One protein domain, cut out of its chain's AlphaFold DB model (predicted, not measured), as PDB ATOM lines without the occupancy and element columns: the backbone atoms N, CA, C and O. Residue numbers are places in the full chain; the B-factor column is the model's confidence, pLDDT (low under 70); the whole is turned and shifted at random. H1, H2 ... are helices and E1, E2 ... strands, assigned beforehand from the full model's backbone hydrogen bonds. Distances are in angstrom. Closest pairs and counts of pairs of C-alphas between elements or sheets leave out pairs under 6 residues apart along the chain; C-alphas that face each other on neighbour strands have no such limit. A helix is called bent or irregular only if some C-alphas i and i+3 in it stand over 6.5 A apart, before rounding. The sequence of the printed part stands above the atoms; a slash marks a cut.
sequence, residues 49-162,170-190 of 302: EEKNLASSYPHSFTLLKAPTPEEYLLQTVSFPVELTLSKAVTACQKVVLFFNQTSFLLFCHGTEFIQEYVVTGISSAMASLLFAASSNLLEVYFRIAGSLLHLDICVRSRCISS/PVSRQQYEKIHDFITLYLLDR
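What this domain is: This is residues 49 to 162 and 170 to 190 of the 302 residues of an uncharacterized protein of Opisthorchis felineus (UniProt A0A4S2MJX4). Two strongly twisted sheets, E1 E3 E4 E5 and E2 E7 E6, stand partly face to face with their strands crossed, and they come together where E1 meets E6. H2 and H3 sit at opposite ends of the gap between the sheets, H2 by E4 and E5 and H3 by E1 and E3, while the long H4 crosses H3 at one end of the body and H1 packs over E3 on the opposite face of the four-stranded sheet. The printed part has 135 residues with four named helices and seven named strands, in the order H1 E1 E2 H2 E3 E4 E5 H3 E6 E7 H4; both sheets are antiparallel, and the class is mixed, helices and strands. The whole is compact, with a radius of gyration of the C-alphas of 14.7 A and spans of 42 by 31 by 27 A.

Where its parts are: H1, residues 49 to 56, begins with C-alpha 49 at (-39.690, 31.915, -43.523). E1 is residues 59 to 63, and E2 is residues 73 to 80, 20.8 A long. H2, residues 83 to 91, is neither bent nor irregular, but only just: C-alphas 84 and 87 are 6.1 A apart. E3 is residues 94 to 99, E4 is residues 103 to 109, 19.7 A, and E5 is residues 114 to 120, 19.8 A. H3, residues 124 to 133, measures 14.1 A and begins with C-alpha 124 at (-24.618, 13.190, -32.760). E6, residues 138 to 145, measures 22.2 A, and E7, residues 148 to 155, measures 22.4 A. H4, residues 173 to 190, is the longest helix at 25.8 A and ends with C-alpha 190 at (-7.679, 17.320, -26.800).

How they stand to each other: The larger sheet runs E1 E3 E4 E5, with E1 and E5 as edge strands. Across E1 and E3, N 61 and O 97 are 3.0 A apart, within hydrogen-bond range. E3, E4 and E5 form a meander, each strand the antiparallel neighbour of the one before, and both E3 and E4 and E4 and E5 are hairpins; N 98 and O 105 are 2.8 A apart, and N 106 and O 117 are 2.8 A apart. H1 is on this sheet at a height over the sheet of 8.8 A, over E3 and along the strands. H2 and H3 are on the opposite face from H1, at heights of 10.1 A and 9.4 A. The second sheet runs E2 E7 E6; N 77 and O 151 are 2.9 A apart, and in the hairpin E6 and E7, N 150 and O 143 are 2.8 A apart. H2, H3 and H4 are on this sheet too. The closest C-alphas of E1 and E6, those of Leu 63 and Val 140, are 5.5 A apart. H3 and H4 touch, the closest C-alphas being those of Ala 132 and Lys 178 at 4.3 A, with a steep tilt of 57 degrees, opposite ways; H4 touches H3 with residues 177 to 185 alone. H2 and H3 are apart. In H3 and H4 every O i to N i+4 pair is within hydrogen-bond range, against 2 of 4 in H1 and 3 of 5 in H2.

The domain as a whole: The C-alphas farthest apart, those of Thr 84 and Ser 162, are 43.3 A apart. Residues 163 to 169 are not printed, and C-alphas 162 and 170 are 17.2 A apart across this cut, which lies in the link from E7 to H4. Of the links that are printed whole, E1 to E2 is short with 9 residues and the others are tight. The mean pLDDT of the printed part is 75.7; 47 residues are under 70, among them residues 82 to 91, 110 to 114 and 170 to 190.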
ATOM      1  N   GLU A  49     -40.395  33.106 -43.026       64.88
ATOM      2  CA  GLU A  49     -39.690  31.915 -43.523       64.88
ATOM      3  C   GLU A  49     -38.838  31.252 -42.429       64.88
ATOM      4  O   GLU A  49     -38.970  30.061 -42.155       64.88
ATOM      5  N   GLU A  50     -38.071  32.047 -41.681       67.75
ATOM      6  CA  GLU A  50     -37.261  31.577 -40.547       67.75
ATOM      7  C   GLU A  50     -38.123  31.003 -39.401       67.75
ATOM      8  O   GLU A  50     -37.681  30.130 -38.652       67.75
ATOM      9  N   LYS A  51     -39.380  31.453 -39.264       66.31
ATOM     10  CA  LYS A  51     -40.342  30.878 -38.306       66.31
ATOM     11  C   LYS A  51     -40.851  29.506 -38.737       66.31
ATOM     12  O   LYS A  51     -41.072  28.665 -37.869       66.31
ATOM     13  N   ASN A  52     -41.010  29.269 -40.039       69.62
ATOM     14  CA  ASN A  52     -41.400  27.958 -40.555       69.62
ATOM     15  C   ASN A  52     -40.271  26.941 -40.356       69.62
ATOM     16  O   ASN A  52     -40.524  25.822 -39.906       69.62
ATOM     17  N   LEU A  53     -39.021  27.365 -40.569       72.38
ATOM     18  CA  LEU A  53     -37.834  26.538 -40.335       72.38
ATOM     19  C   LEU A  53     -37.676  26.106 -38.873       72.38
ATOM     20  O   LEU A  53     -37.230  24.991 -38.612       72.38
ATOM     21  N   ALA A  54     -38.121  26.924 -37.915       69.12
ATOM     22  CA  ALA A  54     -38.053  26.596 -36.489       69.12
ATOM     23  C   ALA A  54     -38.885  25.359 -36.084       69.12
ATOM     24  O   ALA A  54     -38.667  24.798 -35.011       69.12
ATOM     25  N   SER A  55     -39.839  24.930 -36.920       73.06
ATOM     26  CA  SER A  55     -40.604  23.694 -36.701       73.06
ATOM     27  C   SER A  55     -39.788  22.432 -37.005       73.06
ATOM     28  O   SER A  55     -39.950  21.420 -36.328       73.06
ATOM     29  N   SER A  56     -38.883  22.505 -37.984       73.62
ATOM     30  CA  SER A  56     -38.023  21.394 -38.421       73.62
ATOM     31  C   SER A  56     -36.624  21.443 -37.796       73.62
ATOM     32  O   SER A  56     -35.956  20.415 -37.670       73.62
ATOM     33  N   TYR A  57     -36.190  22.634 -37.382       78.94
ATOM     34  CA  TYR A  57     -34.890  22.898 -36.779       78.94
ATOM     35  C   TYR A  57     -35.072  23.653 -35.453       78.94
ATOM     36  O   TYR A  57     -35.250  24.874 -35.454       78.94
ATOM     37  N   PRO A  58     -35.036  22.956 -34.305       76.38
ATOM     38  CA  PRO A  58     -35.346  23.550 -33.005       76.38
ATOM     39  C   PRO A  58     -34.256  24.504 -32.493       76.38
ATOM     40  O   PRO A  58     -34.470  25.219 -31.509       76.38
ATOM     41  N   HIS A  59     -33.079  24.510 -33.119       82.44
ATOM     42  CA  HIS A  59     -31.946  25.316 -32.694       82.44
ATOM     43  C   HIS A  59     -31.401  26.154 -33.841       82.44
ATOM     44  O   HIS A  59     -31.353  25.711 -34.988       82.44
ATOM     45  N   SER A  60     -30.967  27.372 -33.517       84.94
ATOM     46  CA  SER A  60     -30.275  28.226 -34.468       84.94
ATOM     47  C   SER A  60     -29.366  29.245 -33.795       84.94
ATOM     48  O   SER A  60     -29.539  29.589 -32.621       84.94
ATOM     49  N   PHE A  61     -28.389  29.732 -34.551       85.69
ATOM     50  CA  PHE A  61     -27.571  30.885 -34.190       85.69
ATOM     51  C   PHE A  61     -27.059  31.596 -35.447       85.69
ATOM     52  O   PHE A  61     -27.007  31.032 -36.538       85.69
ATOM     53  N   THR A  62     -26.728  32.878 -35.311       88.75
ATOM     54  CA  THR A  62     -26.208  33.694 -36.416       88.75
ATOM     55  C   THR A  62     -24.702  33.509 -36.542       88.75
ATOM     56  O   THR A  62     -23.993  33.575 -35.538       88.75
ATOM     57  N   LEU A  63     -24.228  33.315 -37.773       89.25
ATOM     58  CA  LEU A  63     -22.808  33.254 -38.094       89.25
ATOM     59  C   LEU A  63     -22.288  34.653 -38.436       89.25
ATOM     60  O   LEU A  63     -22.930  35.407 -39.173       89.25
ATOM     61  N   LEU A  64     -21.118  35.001 -37.904       88.50
ATOM     62  CA  LEU A  64     -20.495  36.303 -38.109       88.50
ATOM     63  C   LEU A  64     -19.547  36.278 -39.307       88.50
ATOM     64  O   LEU A  64     -18.624  35.467 -39.379       88.50
ATOM     65  N   LYS A  65     -19.768  37.215 -40.232       83.12
ATOM     66  CA  LYS A  65     -18.936  37.439 -41.415       83.12
ATOM     67  C   LYS A  65     -17.913  38.539 -41.129       83.12
ATOM     68  O   LYS A  65     -18.052  39.672 -41.578       83.12
ATOM     69  N   ALA A  66     -16.926  38.217 -40.309       82.06
ATOM     70  CA  ALA A  66     -15.852  39.120 -39.915       82.06
ATOM     71  C   ALA A  66     -14.565  38.307 -39.717       82.06
ATOM     72  O   ALA A  66     -14.654  37.089 -39.544       82.06
ATOM     73  N   PRO A  67     -13.380  38.940 -39.764       82.19
ATOM     74  CA  PRO A  67     -12.149  38.251 -39.414       82.19
ATOM     75  C   PRO A  67     -12.263  37.677 -38.000       82.19
ATOM     76  O   PRO A  67     -12.688  38.367 -37.069       82.19
ATOM     77  N   THR A  68     -11.907  36.403 -37.868       85.00
ATOM     78  CA  THR A  68     -11.931  35.686 -36.595       85.00
ATOM     79  C   THR A  68     -10.964  36.356 -35.613       85.00
ATOM     80  O   THR A  68      -9.787  36.516 -35.943       85.00
ATOM     81  N   PRO A  69     -11.408  36.736 -34.403       85.00
ATOM     82  CA  PRO A  69     -10.515  37.247 -33.374       85.00
ATOM     83  C   PRO A  69      -9.677  36.098 -32.801       85.00
ATOM     84  O   PRO A  69     -10.081  35.428 -31.852       85.00
ATOM     85  N   GLU A  70      -8.492  35.876 -33.377       82.75
ATOM     86  CA  GLU A  70      -7.589  34.772 -33.004       82.75
ATOM     87  C   GLU A  70      -7.236  34.755 -31.511       82.75
ATOM     88  O   GLU A  70      -7.025  33.690 -30.931       82.75
ATOM     89  N   GLU A  71      -7.235  35.927 -30.868       80.94
ATOM     90  CA  GLU A  71      -6.984  36.061 -29.434       80.94
ATOM     91  C   GLU A  71      -7.985  35.286 -28.566       80.94
ATOM     92  O   GLU A  71      -7.602  34.792 -27.506       80.94
ATOM     93  N   TYR A  72      -9.231  35.142 -29.025       82.38
ATOM     94  CA  TYR A  72     -10.337  34.524 -28.284       82.38
ATOM     95  C   TYR A  72     -10.843  33.228 -28.925       82.38
ATOM     96  O   TYR A  72     -11.885  32.708 -28.516       82.38
ATOM     97  N   LEU A  73     -10.124  32.711 -29.925       85.62
ATOM     98  CA  LEU A  73     -10.479  31.490 -30.634       85.62
ATOM     99  C   LEU A  73     -10.323  30.272 -29.718       85.62
ATOM    100  O   LEU A  73      -9.227  29.970 -29.246       85.62
ATOM    101  N   LEU A  74     -11.417  29.540 -29.501       81.06
ATOM    102  CA  LEU A  74     -11.411  28.286 -28.749       81.06
ATOM    103  C   LEU A  74     -11.130  27.109 -29.680       81.06
ATOM    104  O   LEU A  74     -10.175  26.360 -29.465       81.06
ATOM    105  N   GLN A  75     -11.959  26.959 -30.715       84.06
ATOM    106  CA  GLN A  75     -11.958  25.808 -31.615       84.06
ATOM    107  C   GLN A  75     -12.436  26.201 -33.012       84.06
ATOM    108  O   GLN A  75     -13.348  27.012 -33.157       84.06
ATOM    109  N   THR A  76     -11.860  25.562 -34.029       86.69
ATOM    110  CA  THR A  76     -12.352  25.609 -35.407       86.69
ATOM    111  C   THR A  76     -12.961  24.264 -35.767       86.69
ATOM    112  O   THR A  76     -12.305  23.228 -35.652       86.69
ATOM    113  N   VAL A  77     -14.200  24.283 -36.245       84.81
ATOM    114  CA  VAL A  77     -14.919  23.103 -36.733       84.81
ATOM    115  C   VAL A  77     -15.047  23.217 -38.239       84.81
ATOM    116  O   VAL A  77     -15.398  24.278 -38.742       84.81
ATOM    117  N   SER A  78     -14.741  22.150 -38.970       84.56
ATOM    118  CA  SER A  78     -14.711  22.187 -40.434       84.56
ATOM    119  C   SER A  78     -15.722  21.214 -41.017       84.56
ATOM    120  O   SER A  78     -15.811  20.073 -40.567       84.56
ATOM    121  N   PHE A  79     -16.452  21.661 -42.034       80.25
ATOM    122  CA  PHE A  79     -17.522  20.908 -42.674       80.25
ATOM    123  C   PHE A  79     -17.294  20.865 -44.179       80.25
ATOM    124  O   PHE A  79     -17.006  21.913 -44.760       80.25
ATOM    125  N   PRO A  80     -17.457  19.705 -44.831       74.69
ATOM    126  CA  PRO A  80     -17.486  19.650 -46.281       74.69
ATOM    127  C   PRO A  80     -18.706  20.410 -46.796       74.69
ATOM    128  O   PRO A  80     -19.821  20.234 -46.306       74.69
ATOM    129  N   VAL A  81     -18.480  21.260 -47.788       72.62
ATOM    130  CA  VAL A  81     -19.520  22.019 -48.474       72.62
ATOM    131  C   VAL A  81     -19.286  21.983 -49.974       72.62
ATOM    132  O   VAL A  81     -18.145  21.983 -50.444       72.62
ATOM    133  N   GLU A  82     -20.373  21.960 -50.741       69.25
ATOM    134  CA  GLU A  82     -20.283  22.042 -52.196       69.25
ATOM    135  C   GLU A  82     -19.682  23.388 -52.631       69.25
ATOM    136  O   GLU A  82     -19.946  24.437 -52.043       69.25
ATOM    137  N   LEU A  83     -18.876  23.383 -53.697       60.19
ATOM    138  CA  LEU A  83     -18.197  24.583 -54.212       60.19
ATOM    139  C   LEU A  83     -19.173  25.707 -54.604       60.19
ATOM    140  O   LEU A  83     -18.817  26.884 -54.542       60.19
ATOM    141  N   THR A  84     -20.406  25.364 -54.972       60.28
ATOM    142  CA  THR A  84     -21.509  26.294 -55.265       60.28
ATOM    143  C   THR A  84     -21.942  27.097 -54.034       60.28
ATOM    144  O   THR A  84     -22.242  28.284 -54.162       60.28
ATOM    145  N   LEU A  85     -21.865  26.498 -52.838       63.38
ATOM    146  CA  LEU A  85     -22.120  27.143 -51.548       63.38
ATOM    147  C   LEU A  85     -21.128  28.282 -51.278       63.38
ATOM    148  O   LEU A  85     -21.496  29.325 -50.738       63.38
ATOM    149  N   SER A  86     -19.863  28.088 -51.669       61.28
ATOM    150  CA  SER A  86     -18.772  29.006 -51.322       61.28
ATOM    151  C   SER A  86     -19.034  30.433 -51.797       61.28
ATOM    152  O   SER A  86     -18.957  31.366 -51.002       61.28
ATOM    153  N   LYS A  87     -19.434  30.586 -53.068       62.50
ATOM    154  CA  LYS A  87     -19.681  31.883 -53.710       62.50
ATOM    155  C   LYS A  87     -20.927  32.570 -53.153       62.50
ATOM    156  O   LYS A  87     -20.899  33.775 -52.901       62.50
ATOM    157  N   ALA A  88     -21.991  31.801 -52.925       62.22
ATOM    158  CA  ALA A  88     -23.253  32.294 -52.388       62.22
ATOM    159  C   ALA A  88     -23.094  32.847 -50.968       62.22
ATOM    160  O   ALA A  88     -23.430  33.999 -50.701       62.22
ATOM    161  N   VAL A  89     -22.489  32.070 -50.070       64.75
ATOM    162  CA  VAL A  89     -22.318  32.461 -48.666       64.75
ATOM    163  C   VAL A  89     -21.369  33.664 -48.537       64.75
ATOM    164  O   VAL A  89     -21.617  34.562 -47.729       64.75
ATOM    165  N   THR A  90     -20.337  33.773 -49.387       65.56
ATOM    166  CA  THR A  90     -19.493  34.984 -49.440       65.56
ATOM    167  C   THR A  90     -20.217  36.232 -49.937       65.56
ATOM    168  O   THR A  90     -19.775  37.331 -49.610       65.56
ATOM    169  N   ALA A  91     -21.322  36.118 -50.675       66.19
ATOM    170  CA  ALA A  91     -22.115  37.266 -51.126       66.19
ATOM    171  C   ALA A  91     -23.197  37.690 -50.114       66.19
ATOM    172  O   ALA A  91     -23.746  38.784 -50.212       66.19
ATOM    173  N   CYS A  92     -23.479  36.862 -49.105       72.12
ATOM    174  CA  CYS A  92     -24.561  37.103 -48.153       72.12
ATOM    175  C   CYS A  92     -24.205  38.143 -47.088       72.12
ATOM    176  O   CYS A  92     -23.050  38.257 -46.664       72.12
ATOM    177  N   GLN A  93     -25.216  38.890 -46.642       73.00
ATOM    178  CA  GLN A  93     -25.105  39.876 -45.565       73.00
ATOM    179  C   GLN A  93     -25.294  39.236 -44.189       73.00
ATOM    180  O   GLN A  93     -24.604  39.597 -43.237       73.00
ATOM    181  N   LYS A  94     -26.208  38.266 -44.085       82.06
ATOM    182  CA  LYS A  94     -26.511  37.550 -42.843       82.06
ATOM    183  C   LYS A  94     -26.641  36.064 -43.138       82.06
ATOM    184  O   LYS A  94     -27.337  35.673 -44.069       82.06
ATOM    185  N   VAL A  95     -25.997  35.249 -42.313       86.06
ATOM    186  CA  VAL A  95     -26.096  33.791 -42.384       86.06
ATOM    187  C   VAL A  95     -26.582  33.287 -41.034       86.06
ATOM    188  O   VAL A  95     -26.015  33.623 -39.993       86.06
ATOM    189  N   VAL A  96     -27.658  32.510 -41.037       87.00
ATOM    190  CA  VAL A  96     -28.203  31.866 -39.840       87.00
ATOM    191  C   VAL A  96     -28.076  30.365 -40.017       87.00
ATOM    192  O   VAL A  96     -28.562  29.813 -40.998       87.00
ATOM    193  N   LEU A  97     -27.421  29.707 -39.068       88.88
ATOM    194  CA  LEU A  97     -27.327  28.256 -39.036       88.88
ATOM    195  C   LEU A  97     -28.478  27.728 -38.187       88.88
ATOM    196  O   LEU A  97     -28.563  28.032 -36.999       88.88
ATOM    197  N   PHE A  98     -29.358  26.952 -38.808       85.44
ATOM    198  CA  PHE A  98     -30.407  26.164 -38.174       85.44
ATOM    199  C   PHE A  98     -29.948  24.712 -38.087       85.44
ATOM    200  O   PHE A  98     -29.294  24.226 -39.000       85.44
ATOM    201  N   PHE A  99     -30.247  23.997 -37.010       84.38
ATOM    202  CA  PHE A  99     -29.844  22.597 -36.885       84.38
ATOM    203  C   PHE A  99     -30.781  21.800 -35.984       84.38
ATOM    204  O   PHE A  99     -31.526  22.341 -35.161       84.38
ATOM    205  N   ASN A 100     -30.754  20.492 -36.196       79.50
ATOM    206  CA  ASN A 100     -31.381  19.480 -35.364       79.50
ATOM    207  C   ASN A 100     -30.344  18.371 -35.091       79.50
ATOM    208  O   ASN A 100     -29.142  18.593 -35.230       79.50
ATOM    209  N   GLN A 101     -30.787  17.192 -34.659       76.12
ATOM    210  CA  GLN A 101     -29.884  16.087 -34.323       76.12
ATOM    211  C   GLN A 101     -29.228  15.415 -35.543       76.12
ATOM    212  O   GLN A 101     -28.209  14.752 -35.382       76.12
ATOM    213  N   THR A 102     -29.799  15.552 -36.743       75.12
ATOM    214  CA  THR A 102     -29.433  14.762 -37.934       75.12
ATOM    215  C   THR A 102     -29.067  15.603 -39.157       75.12
ATOM    216  O   THR A 102     -28.467  15.085 -40.103       75.12
ATOM    217  N   SER A 103     -29.364  16.902 -39.150       83.00
ATOM    218  CA  SER A 103     -29.012  17.849 -40.206       83.00
ATOM    219  C   SER A 103     -28.802  19.272 -39.683       83.00
ATOM    220  O   SER A 103     -29.288  19.661 -38.615       83.00
ATOM    221  N   PHE A 104     -28.104  20.081 -40.479       85.31
ATOM    222  CA  PHE A 104     -28.123  21.536 -40.354       85.31
ATOM    223  C   PHE A 104     -28.492  22.200 -41.680       85.31
ATOM    224  O   PHE A 104     -28.322  21.629 -42.754       85.31
ATOM    225  N   LEU A 105     -29.007  23.418 -41.587       86.06
ATOM    226  CA  LEU A 105     -29.407  24.273 -42.685       86.06
ATOM    227  C   LEU A 105     -28.728  25.636 -42.525       86.06
ATOM    228  O   LEU A 105     -28.785  26.251 -41.460       86.06
ATOM    229  N   LEU A 106     -28.098  26.126 -43.587       84.75
ATOM    230  CA  LEU A 106     -27.602  27.495 -43.678       84.75
ATOM    231  C   LEU A 106     -28.638  28.339 -44.402       84.75
ATOM    232  O   LEU A 106     -28.899  28.141 -45.588       84.75
ATOM    233  N   PHE A 107     -29.208  29.288 -43.673       83.62
ATOM    234  CA  PHE A 107     -30.157  30.255 -44.188       83.62
ATOM    235  C   PHE A 107     -29.422  31.556 -44.497       83.62
ATOM    236  O   PHE A 107     -28.912  32.236 -43.599       83.62
ATOM    237  N   CYS A 108     -29.312  31.861 -45.781       81.38
ATOM    238  CA  CYS A 108     -28.432  32.882 -46.317       81.38
ATOM    239  C   CYS A 108     -29.252  34.051 -46.868       81.38
ATOM    240  O   CYS A 108     -29.975  33.899 -47.851       81.38
ATOM    241  N   HIS A 109     -29.124  35.221 -46.239       77.12
ATOM    242  CA  HIS A 109     -29.782  36.458 -46.664       77.12
ATOM    243  C   HIS A 109     -28.833  37.301 -47.516       77.12
ATOM    244  O   HIS A 109     -27.836  37.839 -47.012       77.12
ATOM    245  N   GLY A 110     -29.154  37.425 -48.800       69.56
ATOM    246  CA  GLY A 110     -28.605  38.428 -49.706       69.56
ATOM    247  C   GLY A 110     -29.459  39.699 -49.735       69.56
ATOM    248  O   GLY A 110     -30.493  39.790 -49.080       69.56
ATOM    249  N   THR A 111     -29.031  40.694 -50.513       66.25
ATOM    250  CA  THR A 111     -29.799  41.935 -50.731       66.25
ATOM    251  C   THR A 111     -31.083  41.708 -51.526       66.25
ATOM    252  O   THR A 111     -32.071  42.394 -51.292       66.25
ATOM    253  N   GLU A 112     -31.067  40.750 -52.454       64.56
ATOM    254  CA  GLU A 112     -32.168  40.482 -53.397       64.56
ATOM    255  C   GLU A 112     -32.526  38.990 -53.490       64.56
ATOM    256  O   GLU A 112     -33.364  38.594 -54.295       64.56
ATOM    257  N   PHE A 113     -31.887  38.140 -52.683       65.69
ATOM    258  CA  PHE A 113     -32.098  36.698 -52.716       65.69
ATOM    259  C   PHE A 113     -32.036  36.094 -51.317       65.69
ATOM    260  O   PHE A 113     -31.310  36.568 -50.442       65.69
ATOM    261  N   ILE A 114     -32.773  35.003 -51.143       68.56
ATOM    262  CA  ILE A 114     -32.702  34.123 -49.981       68.56
ATOM    263  C   ILE A 114     -32.329  32.743 -50.505       68.56
ATOM    264  O   ILE A 114     -32.896  32.277 -51.495       68.56
ATOM    265  N   GLN A 115     -31.337  32.112 -49.881       72.69
ATOM    266  CA  GLN A 115     -30.896  30.768 -50.242       72.69
ATOM    267  C   GLN A 115     -30.819  29.875 -49.010       72.69
ATOM    268  O   GLN A 115     -30.339  30.282 -47.950       72.69
ATOM    269  N   GLU A 116     -31.276  28.640 -49.184       76.94
ATOM    270  CA  GLU A 116     -31.240  27.599 -48.169       76.94
ATOM    271  C   GLU A 116     -30.296  26.494 -48.610       76.94
ATOM    272  O   GLU A 116     -30.361  26.017 -49.743       76.94
ATOM    273  N   TYR A 117     -29.446  26.057 -47.691       76.50
ATOM    274  CA  TYR A 117     -28.533  24.958 -47.949       76.50
ATOM    275  C   TYR A 117     -28.589  23.952 -46.824       76.50
ATOM    276  O   TYR A 117     -28.245  24.273 -45.690       76.50
ATOM    277  N   VAL A 118     -29.015  22.736 -47.149       80.56
ATOM    278  CA  VAL A 118     -29.186  21.656 -46.179       80.56
ATOM    279  C   VAL A 118     -28.012  20.700 -46.268       80.56
ATOM    280  O   VAL A 118     -27.698  20.183 -47.335       80.56
ATOM    281  N   VAL A 119     -27.411  20.420 -45.120       78.50
ATOM    282  CA  VAL A 119     -26.425  19.360 -44.942       78.50
ATOM    283  C   VAL A 119     -27.043  18.297 -44.045       78.50
ATOM    284  O   VAL A 119     -27.377  18.550 -42.886       78.50
ATOM    285  N   THR A 120     -27.230  17.105 -44.599       80.75
ATOM    286  CA  THR A 120     -27.802  15.948 -43.904       80.75
ATOM    287  C   THR A 120     -26.714  14.992 -43.421       80.75
ATOM    288  O   THR A 120     -25.567  15.055 -43.864       80.75
ATOM    289  N   GLY A 121     -27.070  14.096 -42.498       74.38
ATOM    290  CA  GLY A 121     -26.175  13.031 -42.043       74.38
ATOM    291  C   GLY A 121     -25.092  13.501 -41.074       74.38
ATOM    292  O   GLY A 121     -24.019  12.901 -41.023       74.38
ATOM    293  N   ILE A 122     -25.346  14.565 -40.305       77.88
ATOM    294  CA  ILE A 122     -24.412  14.960 -39.247       77.88
ATOM    295  C   ILE A 122     -24.420  13.941 -38.106       77.88
ATOM    296  O   ILE A 122     -25.440  13.325 -37.800       77.88
ATOM    297  N   SER A 123     -23.265  13.767 -37.468       72.12
ATOM    298  CA  SER A 123     -23.139  12.899 -36.300       72.12
ATOM    299  C   SER A 123     -23.752  13.545 -35.053       72.12
ATOM    300  O   SER A 123     -23.773  14.771 -34.928       72.12
ATOM    301  N   SER A 124     -24.166  12.719 -34.083       66.75
ATOM    302  CA  SER A 124     -24.618  13.190 -32.760       66.75
ATOM    303  C   SER A 124     -23.587  14.119 -32.113       66.75
ATOM    304  O   SER A 124     -23.924  15.207 -31.659       66.75
ATOM    305  N   ALA A 125     -22.302  13.748 -32.184       66.31
ATOM    306  CA  ALA A 125     -21.204  14.563 -31.672       66.31
ATOM    307  C   ALA A 125     -21.174  15.975 -32.281       66.31
ATOM    308  O   ALA A 125     -20.937  16.957 -31.578       66.31
ATOM    309  N   MET A 126     -21.456  16.086 -33.580       72.44
ATOM    310  CA  MET A 126     -21.515  17.369 -34.271       72.44
ATOM    311  C   MET A 126     -22.739  18.186 -33.856       72.44
ATOM    312  O   MET A 126     -22.625  19.387 -33.615       72.44
ATOM    313  N   ALA A 127     -23.905  17.549 -33.735       74.38
ATOM    314  CA  ALA A 127     -25.114  18.211 -33.258       74.38
ATOM    315  C   ALA A 127     -24.934  18.752 -31.827       74.38
ATOM    316  O   ALA A 127     -25.296  19.899 -31.557       74.38
ATOM    317  N   SER A 128     -24.303  17.979 -30.937       71.56
ATOM    318  CA  SER A 128     -23.944  18.412 -29.580       71.56
ATOM    319  C   SER A 128     -22.985  19.601 -29.590       71.56
ATOM    320  O   SER A 128     -23.177  20.557 -28.840       71.56
ATOM    321  N   LEU A 129     -21.986  19.595 -30.477       74.94
ATOM    322  CA  LEU A 129     -21.041  20.701 -30.622       74.94
ATOM    323  C   LEU A 129     -21.725  21.986 -31.110       74.94
ATOM    324  O   LEU A 129     -21.484  23.056 -30.554       74.94
ATOM    325  N   LEU A 130     -22.611  21.893 -32.106       80.44
ATOM    326  CA  LEU A 130     -23.402  23.028 -32.596       80.44
ATOM    327  C   LEU A 130     -24.368  23.550 -31.522       80.44
ATOM    328  O   LEU A 130     -24.533  24.764 -31.363       80.44
ATOM    329  N   PHE A 131     -24.967  22.650 -30.737       79.50
ATOM    330  CA  PHE A 131     -25.787  23.014 -29.584       79.50
ATOM    331  C   PHE A 131     -24.990  23.806 -28.551       79.50
ATOM    332  O   PHE A 131     -25.418  24.889 -28.144       79.50
ATOM    333  N   ALA A 132     -23.806  23.325 -28.202       72.44
ATOM    334  CA  ALA A 132     -22.907  23.981 -27.272       72.44
ATOM    335  C   ALA A 132     -22.415  25.349 -27.804       72.44
ATOM    336  O   ALA A 132     -22.485  26.363 -27.105       72.44
ATOM    337  N   ALA A 133     -22.045  25.416 -29.090       80.38
ATOM    338  CA  ALA A 133     -21.618  26.635 -29.786       80.38
ATOM    339  C   ALA A 133     -22.718  27.711 -29.873       80.38
ATOM    340  O   ALA A 133     -22.420  28.901 -29.949       80.38
ATOM    341  N   SER A 134     -23.995  27.319 -29.791       82.25
ATOM    342  CA  SER A 134     -25.142  28.241 -29.764       82.25
ATOM    343  C   SER A 134     -25.319  28.995 -28.429       82.25
ATOM    344  O   SER A 134     -26.384  29.574 -28.163       82.25
ATOM    345  N   SER A 135     -24.313  28.957 -27.553       80.75
ATOM    346  CA  SER A 135     -24.277  29.739 -26.320       80.75
ATOM    347  C   SER A 135     -24.174  31.243 -26.595       80.75
ATOM    348  O   SER A 135     -23.477  31.699 -27.497       80.75
ATOM    349  N   ASN A 136     -24.836  32.052 -25.771       78.06
ATOM    350  CA  ASN A 136     -24.771  33.509 -25.837       78.06
ATOM    351  C   ASN A 136     -23.451  34.097 -25.309       78.06
ATOM    352  O   ASN A 136     -23.245  35.301 -25.472       78.06
ATOM    353  N   LEU A 137     -22.592  33.288 -24.678       77.75
ATOM    354  CA  LEU A 137     -21.235  33.686 -24.278       77.75
ATOM    355  C   LEU A 137     -20.204  33.395 -25.377       77.75
ATOM    356  O   LEU A 137     -19.056  33.825 -25.275       77.75
ATOM    357  N   LEU A 138     -20.631  32.710 -26.441       84.94
ATOM    358  CA  LEU A 138     -19.828  32.411 -27.615       84.94
ATOM    359  C   LEU A 138     -20.299  33.235 -28.817       84.94
ATOM    360  O   LEU A 138     -21.446  33.702 -28.899       84.94
ATOM    361  N   GLU A 139     -19.374  33.438 -29.741       90.25
ATOM    362  CA  GLU A 139     -19.597  33.973 -31.076       90.25
ATOM    363  C   GLU A 139     -18.977  33.017 -32.087       90.25
ATOM    364  O   GLU A 139     -17.869  32.523 -31.888       90.25
ATOM    365  N   VAL A 140     -19.715  32.730 -33.158       91.00
ATOM    366  CA  VAL A 140     -19.271  31.805 -34.199       91.00
ATOM    367  C   VAL A 140     -19.032  32.602 -35.465       91.00
ATOM    368  O   VAL A 140     -19.966  33.130 -36.072       91.00
ATOM    369  N   TYR A 141     -17.765  32.702 -35.839       90.81
ATOM    370  CA  TYR A 141     -17.326  33.274 -37.099       90.81
ATOM    371  C   TYR A 141     -17.284  32.169 -38.138       90.81
ATOM    372  O   TYR A 141     -17.075  31.003 -37.806       90.81
ATOM    373  N   PHE A 142     -17.506  32.518 -39.397       89.00
ATOM    374  CA  PHE A 142     -17.394  31.542 -40.466       89.00
ATOM    375  C   PHE A 142     -16.460  32.029 -41.562       89.00
ATOM    376  O   PHE A 142     -16.411  33.215 -41.893       89.00
ATOM    377  N   ARG A 143     -15.745  31.083 -42.164       86.31
ATOM    378  CA  ARG A 143     -14.914  31.306 -43.347       86.31
ATOM    379  C   ARG A 143     -14.956  30.079 -44.237       86.31
ATOM    380  O   ARG A 143     -15.156  28.968 -43.759       86.31
ATOM    381  N   ILE A 144     -14.771  30.275 -45.535       83.06
ATOM    382  CA  ILE A 144     -14.795  29.184 -46.509       83.06
ATOM    383  C   ILE A 144     -13.409  29.073 -47.124       83.06
ATOM    384  O   ILE A 144     -12.873  30.065 -47.615       83.06
ATOM    385  N   ALA A 145     -12.825  27.879 -47.073       81.25
ATOM    386  CA  ALA A 145     -11.539  27.583 -47.687       81.25
ATOM    387  C   ALA A 145     -11.677  26.325 -48.552       81.25
ATOM    388  O   ALA A 145     -11.868  25.218 -48.050       81.25
ATOM    389  N   GLY A 146     -11.622  26.500 -49.874       79.38
ATOM    390  CA  GLY A 146     -11.878  25.416 -50.824       79.38
ATOM    391  C   GLY A 146     -13.308  24.880 -50.702       79.38
ATOM    392  O   GLY A 146     -14.268  25.640 -50.802       79.38
ATOM    393  N   SER A 147     -13.441  23.573 -50.480       78.62
ATOM    394  CA  SER A 147     -14.715  22.874 -50.256       78.62
ATOM    395  C   SER A 147     -15.037  22.684 -48.768       78.62
ATOM    396  O   SER A 147     -15.740  21.740 -48.409       78.62
ATOM    397  N   LEU A 148     -14.472  23.517 -47.887       82.25
ATOM    398  CA  LEU A 148     -14.698  23.447 -46.446       82.25
ATOM    399  C   LEU A 148     -15.282  24.755 -45.911       82.25
ATOM    400  O   LEU A 148     -14.728  25.836 -46.122       82.25
ATOM    401  N   LEU A 149     -16.382  24.640 -45.173       84.75
ATOM    402  CA  LEU A 149     -16.885  25.681 -44.290       84.75
ATOM    403  C   LEU A 149     -16.213  25.501 -42.935       84.75
ATOM    404  O   LEU A 149     -16.362  24.463 -42.298       84.75
ATOM    405  N   HIS A 150     -15.490  26.514 -42.492       88.12
ATOM    406  CA  HIS A 150     -14.924  26.573 -41.156       88.12
ATOM    407  C   HIS A 150     -15.815  27.438 -40.274       88.12
ATOM    408  O   HIS A 150     -16.153  28.562 -40.647       88.12
ATOM    409  N   LEU A 151     -16.173  26.910 -39.109       90.31
ATOM    410  CA  LEU A 151     -16.814  27.623 -38.019       90.31
ATOM    411  C   LEU A 151     -15.777  27.839 -36.920       90.31
ATOM    412  O   LEU A 151     -15.364  26.895 -36.247       90.31
ATOM    413  N   ASP A 152     -15.354  29.083 -36.763       90.19
ATOM    414  CA  ASP A 152     -14.412  29.514 -35.745       90.19
ATOM    415  C   ASP A 152     -15.198  29.978 -34.508       90.19
ATOM    416  O   ASP A 152     -15.889  31.000 -34.525       90.19
ATOM    417  N   ILE A 153     -15.123  29.204 -33.429       90.00
ATOM    418  CA  ILE A 153     -15.882  29.419 -32.195       90.00
ATOM    419  C   ILE A 153     -15.015  30.215 -31.222       90.00
ATOM    420  O   ILE A 153     -13.972  29.738 -30.773       90.00
ATOM    421  N   CYS A 154     -15.461  31.422 -30.885       86.81
ATOM    422  CA  CYS A 154     -14.731  32.370 -30.051       86.81
ATOM    423  C   CYS A 154     -15.513  32.730 -28.783       86.81
ATOM    424  O   CYS A 154     -16.747  32.759 -28.783       86.81
ATOM    425  N   VAL A 155     -14.798  33.067 -27.707       83.44
ATOM    426  CA  VAL A 155     -15.411  33.698 -26.526       83.44
ATOM    427  C   VAL A 155     -15.770  35.143 -26.861       83.44
ATOM    428  O   VAL A 155     -14.964  35.872 -27.438       83.44
ATOM    429  N   ARG A 156     -16.963  35.593 -26.465       82.69
ATOM    430  CA  ARG A 156     -17.329  37.008 -26.604       82.69
ATOM    431  C   ARG A 156     -16.467  37.877 -25.701       82.69
ATOM    432  O   ARG A 156     -16.441  37.659 -24.494       82.69
ATOM    433  N   SER A 157     -15.887  38.941 -26.249       75.00
ATOM    434  CA  SER A 157     -15.037  39.876 -25.495       75.00
ATOM    435  C   SER A 157     -15.717  40.435 -24.238       75.00
ATOM    436  O   SER A 157     -15.118  40.456 -23.172       75.00
ATOM    437  N   ARG A 158     -17.007  40.795 -24.317       73.50
ATOM    438  CA  ARG A 158     -17.792  41.298 -23.168       73.50
ATOM    439  C   ARG A 158     -17.981  40.289 -22.028       73.50
ATOM    440  O   ARG A 158     -18.417  40.672 -20.950       73.50
ATOM    441  N   CYS A 159     -17.768  39.003 -22.296       69.38
ATOM    442  CA  CYS A 159     -17.883  37.932 -21.307       69.38
ATOM    443  C   CYS A 159     -16.547  37.671 -20.599       69.38
ATOM    444  O   CYS A 159     -16.505  36.887 -19.656       69.38
ATOM    445  N   ILE A 160     -15.473  38.327 -21.040       67.62
ATOM    446  CA  ILE A 160     -14.144  38.227 -20.453       67.62
ATOM    447  C   ILE A 160     -14.009  39.366 -19.448       67.62
ATOM    448  O   ILE A 160     -13.813  40.522 -19.816       67.62
ATOM    449  N   SER A 161     -14.154  39.035 -18.166       62.38
ATOM    450  CA  SER A 161     -13.897  39.976 -17.077       62.38
ATOM    451  C   SER A 161     -12.421  39.915 -16.700       62.38
ATOM    452  O   SER A 161     -11.918  38.856 -16.327       62.38
ATOM    453  N   SER A 162     -11.726  41.046 -16.800       55.88
ATOM    454  CA  SER A 162     -10.388  41.222 -16.222       55.88
ATOM    455  C   SER A 162     -10.443  41.734 -14.778       55.88
ATOM    456  O   SER A 162      -9.438  41.679 -14.070       55.88
ATOM    457  N   PRO A 170     -26.548  36.530 -13.137       58.56
ATOM    458  CA  PRO A 170     -26.217  35.143 -13.385       58.56
ATOM    459  C   PRO A 170     -26.533  34.740 -14.827       58.56
ATOM    460  O   PRO A 170     -27.499  35.200 -15.445       58.56
ATOM    461  N   VAL A 171     -25.712  33.835 -15.356       60.94
ATOM    462  CA  VAL A 171     -25.968  33.157 -16.627       60.94
ATOM    463  C   VAL A 171     -27.160  32.221 -16.429       60.94
ATOM    464  O   VAL A 171     -27.248  31.530 -15.418       60.94
ATOM    465  N   SER A 172     -28.097  32.187 -17.380       61.44
ATOM    466  CA  SER A 172     -29.228  31.266 -17.255       61.44
ATOM    467  C   SER A 172     -28.750  29.816 -17.319       61.44
ATOM    468  O   SER A 172     -27.839  29.493 -18.081       61.44
ATOM    469  N   ARG A 173     -29.418  28.921 -16.585       61.78
ATOM    470  CA  ARG A 173     -29.107  27.483 -16.557       61.78
ATOM    471  C   ARG A 173     -28.846  26.871 -17.938       61.78
ATOM    472  O   ARG A 173     -27.861  26.174 -18.123       61.78
ATOM    473  N   GLN A 174     -29.685  27.183 -18.926       62.88
ATOM    474  CA  GLN A 174     -29.527  26.660 -20.286       62.88
ATOM    475  C   GLN A 174     -28.220  27.124 -20.955       62.88
ATOM    476  O   GLN A 174     -27.639  26.403 -21.757       62.88
ATOM    477  N   GLN A 175     -27.768  28.346 -20.675       66.50
ATOM    478  CA  GLN A 175     -26.521  28.882 -21.224       66.50
ATOM    479  C   GLN A 175     -25.302  28.331 -20.482       66.50
ATOM    480  O   GLN A 175     -24.272  28.092 -21.109       66.50
ATOM    481  N   TYR A 176     -25.446  28.073 -19.179       63.69
ATOM    482  CA  TYR A 176     -24.457  27.342 -18.395       63.69
ATOM    483  C   TYR A 176     -24.265  25.919 -18.941       63.69
ATOM    484  O   TYR A 176     -23.141  25.549 -19.260       63.69
ATOM    485  N   GLU A 177     -25.354  25.168 -19.144       63.94
ATOM    486  CA  GLU A 177     -25.325  23.807 -19.707       63.94
ATOM    487  C   GLU A 177     -24.607  23.782 -21.066       63.94
ATOM    488  O   GLU A 177     -23.656  23.031 -21.238       63.94
ATOM    489  N   LYS A 178     -24.947  24.692 -21.990       66.25
ATOM    490  CA  LYS A 178     -24.276  24.782 -23.300       66.25
ATOM    491  C   LYS A 178     -22.766  24.995 -23.209       66.25
ATOM    492  O   LYS A 178     -22.019  24.446 -24.010       66.25
ATOM    493  N   ILE A 179     -22.310  25.832 -22.281       69.19
ATOM    494  CA  ILE A 179     -20.880  26.141 -22.131       69.19
ATOM    495  C   ILE A 179     -20.152  25.010 -21.446       69.19
ATOM    496  O   ILE A 179     -19.064  24.645 -21.875       69.19
ATOM    497  N   HIS A 180     -20.754  24.458 -20.401       67.25
ATOM    498  CA  HIS A 180     -20.232  23.283 -19.738       67.25
ATOM    499  C   HIS A 180     -20.052  22.144 -20.747       67.25
ATOM    500  O   HIS A 180     -18.967  21.565 -20.830       67.25
ATOM    501  N   ASP A 181     -21.066  21.889 -21.578       66.38
ATOM    502  CA  ASP A 181     -20.996  20.914 -22.662       66.38
ATOM    503  C   ASP A 181     -19.871  21.279 -23.636       66.38
ATOM    504  O   ASP A 181     -19.008  20.447 -23.897       66.38
ATOM    505  N   PHE A 182     -19.789  22.533 -24.097       69.25
ATOM    506  CA  PHE A 182     -18.732  22.980 -25.012       69.25
ATOM    507  C   PHE A 182     -17.327  22.694 -24.466       69.25
ATOM    508  O   PHE A 182     -16.501  22.094 -25.151       69.25
ATOM    509  N   ILE A 183     -17.061  23.108 -23.226       68.69
ATOM    510  CA  ILE A 183     -15.770  22.935 -22.555       68.69
ATOM    511  C   ILE A 183     -15.460  21.451 -22.382       68.69
ATOM    512  O   ILE A 183     -14.338  21.022 -22.645       68.69
ATOM    513  N   THR A 184     -16.455  20.663 -21.979       65.94
ATOM    514  CA  THR A 184     -16.310  19.215 -21.814       65.94
ATOM    515  C   THR A 184     -15.925  18.565 -23.139       65.94
ATOM    516  O   THR A 184     -14.943  17.828 -23.194       65.94
ATOM    517  N   LEU A 185     -16.635  18.883 -24.227       66.06
ATOM    518  CA  LEU A 185     -16.332  18.362 -25.562       66.06
ATOM    519  C   LEU A 185     -14.942  18.798 -26.043       66.06
ATOM    520  O   LEU A 185     -14.188  17.986 -26.578       66.06
ATOM    521  N   TYR A 186     -14.584  20.057 -25.805       69.44
ATOM    522  CA  TYR A 186     -13.289  20.619 -26.163       69.44
ATOM    523  C   TYR A 186     -12.118  19.925 -25.449       69.44
ATOM    524  O   TYR A 186     -11.118  19.566 -26.077       69.44
ATOM    525  N   LEU A 187     -12.237  19.716 -24.135       66.75
ATOM    526  CA  LEU A 187     -11.230  19.024 -23.331       66.75
ATOM    527  C   LEU A 187     -11.120  17.550 -23.728       66.75
ATOM    528  O   LEU A 187     -10.011  17.025 -23.845       66.75
ATOM    529  N   LEU A 188     -12.259  16.900 -23.984       64.25
ATOM    530  CA  LEU A 188     -12.302  15.516 -24.438       64.25
ATOM    531  C   LEU A 188     -11.583  15.329 -25.767       64.25
ATOM    532  O   LEU A 188     -10.810  14.384 -25.874       64.25
ATOM    533  N   ASP A 189     -11.790  16.211 -26.749       64.56
ATOM    534  CA  ASP A 189     -11.132  16.139 -28.059       64.56
ATOM    535  C   ASP A 189      -9.597  16.201 -27.927       64.56
ATOM    536  O   ASP A 189      -8.862  15.427 -28.549       64.56
ATOM    537  N   ARG A 190      -9.108  17.046 -27.009       63.69
ATOM    538  CA  ARG A 190      -7.679  17.320 -26.800       63.69
ATOM    539  C   ARG A 190      -6.948  16.387 -25.842       63.69
ATOM    540  O   ARG A 190      -5.722  16.407 -25.860       63.69
TER     541      ARG A 190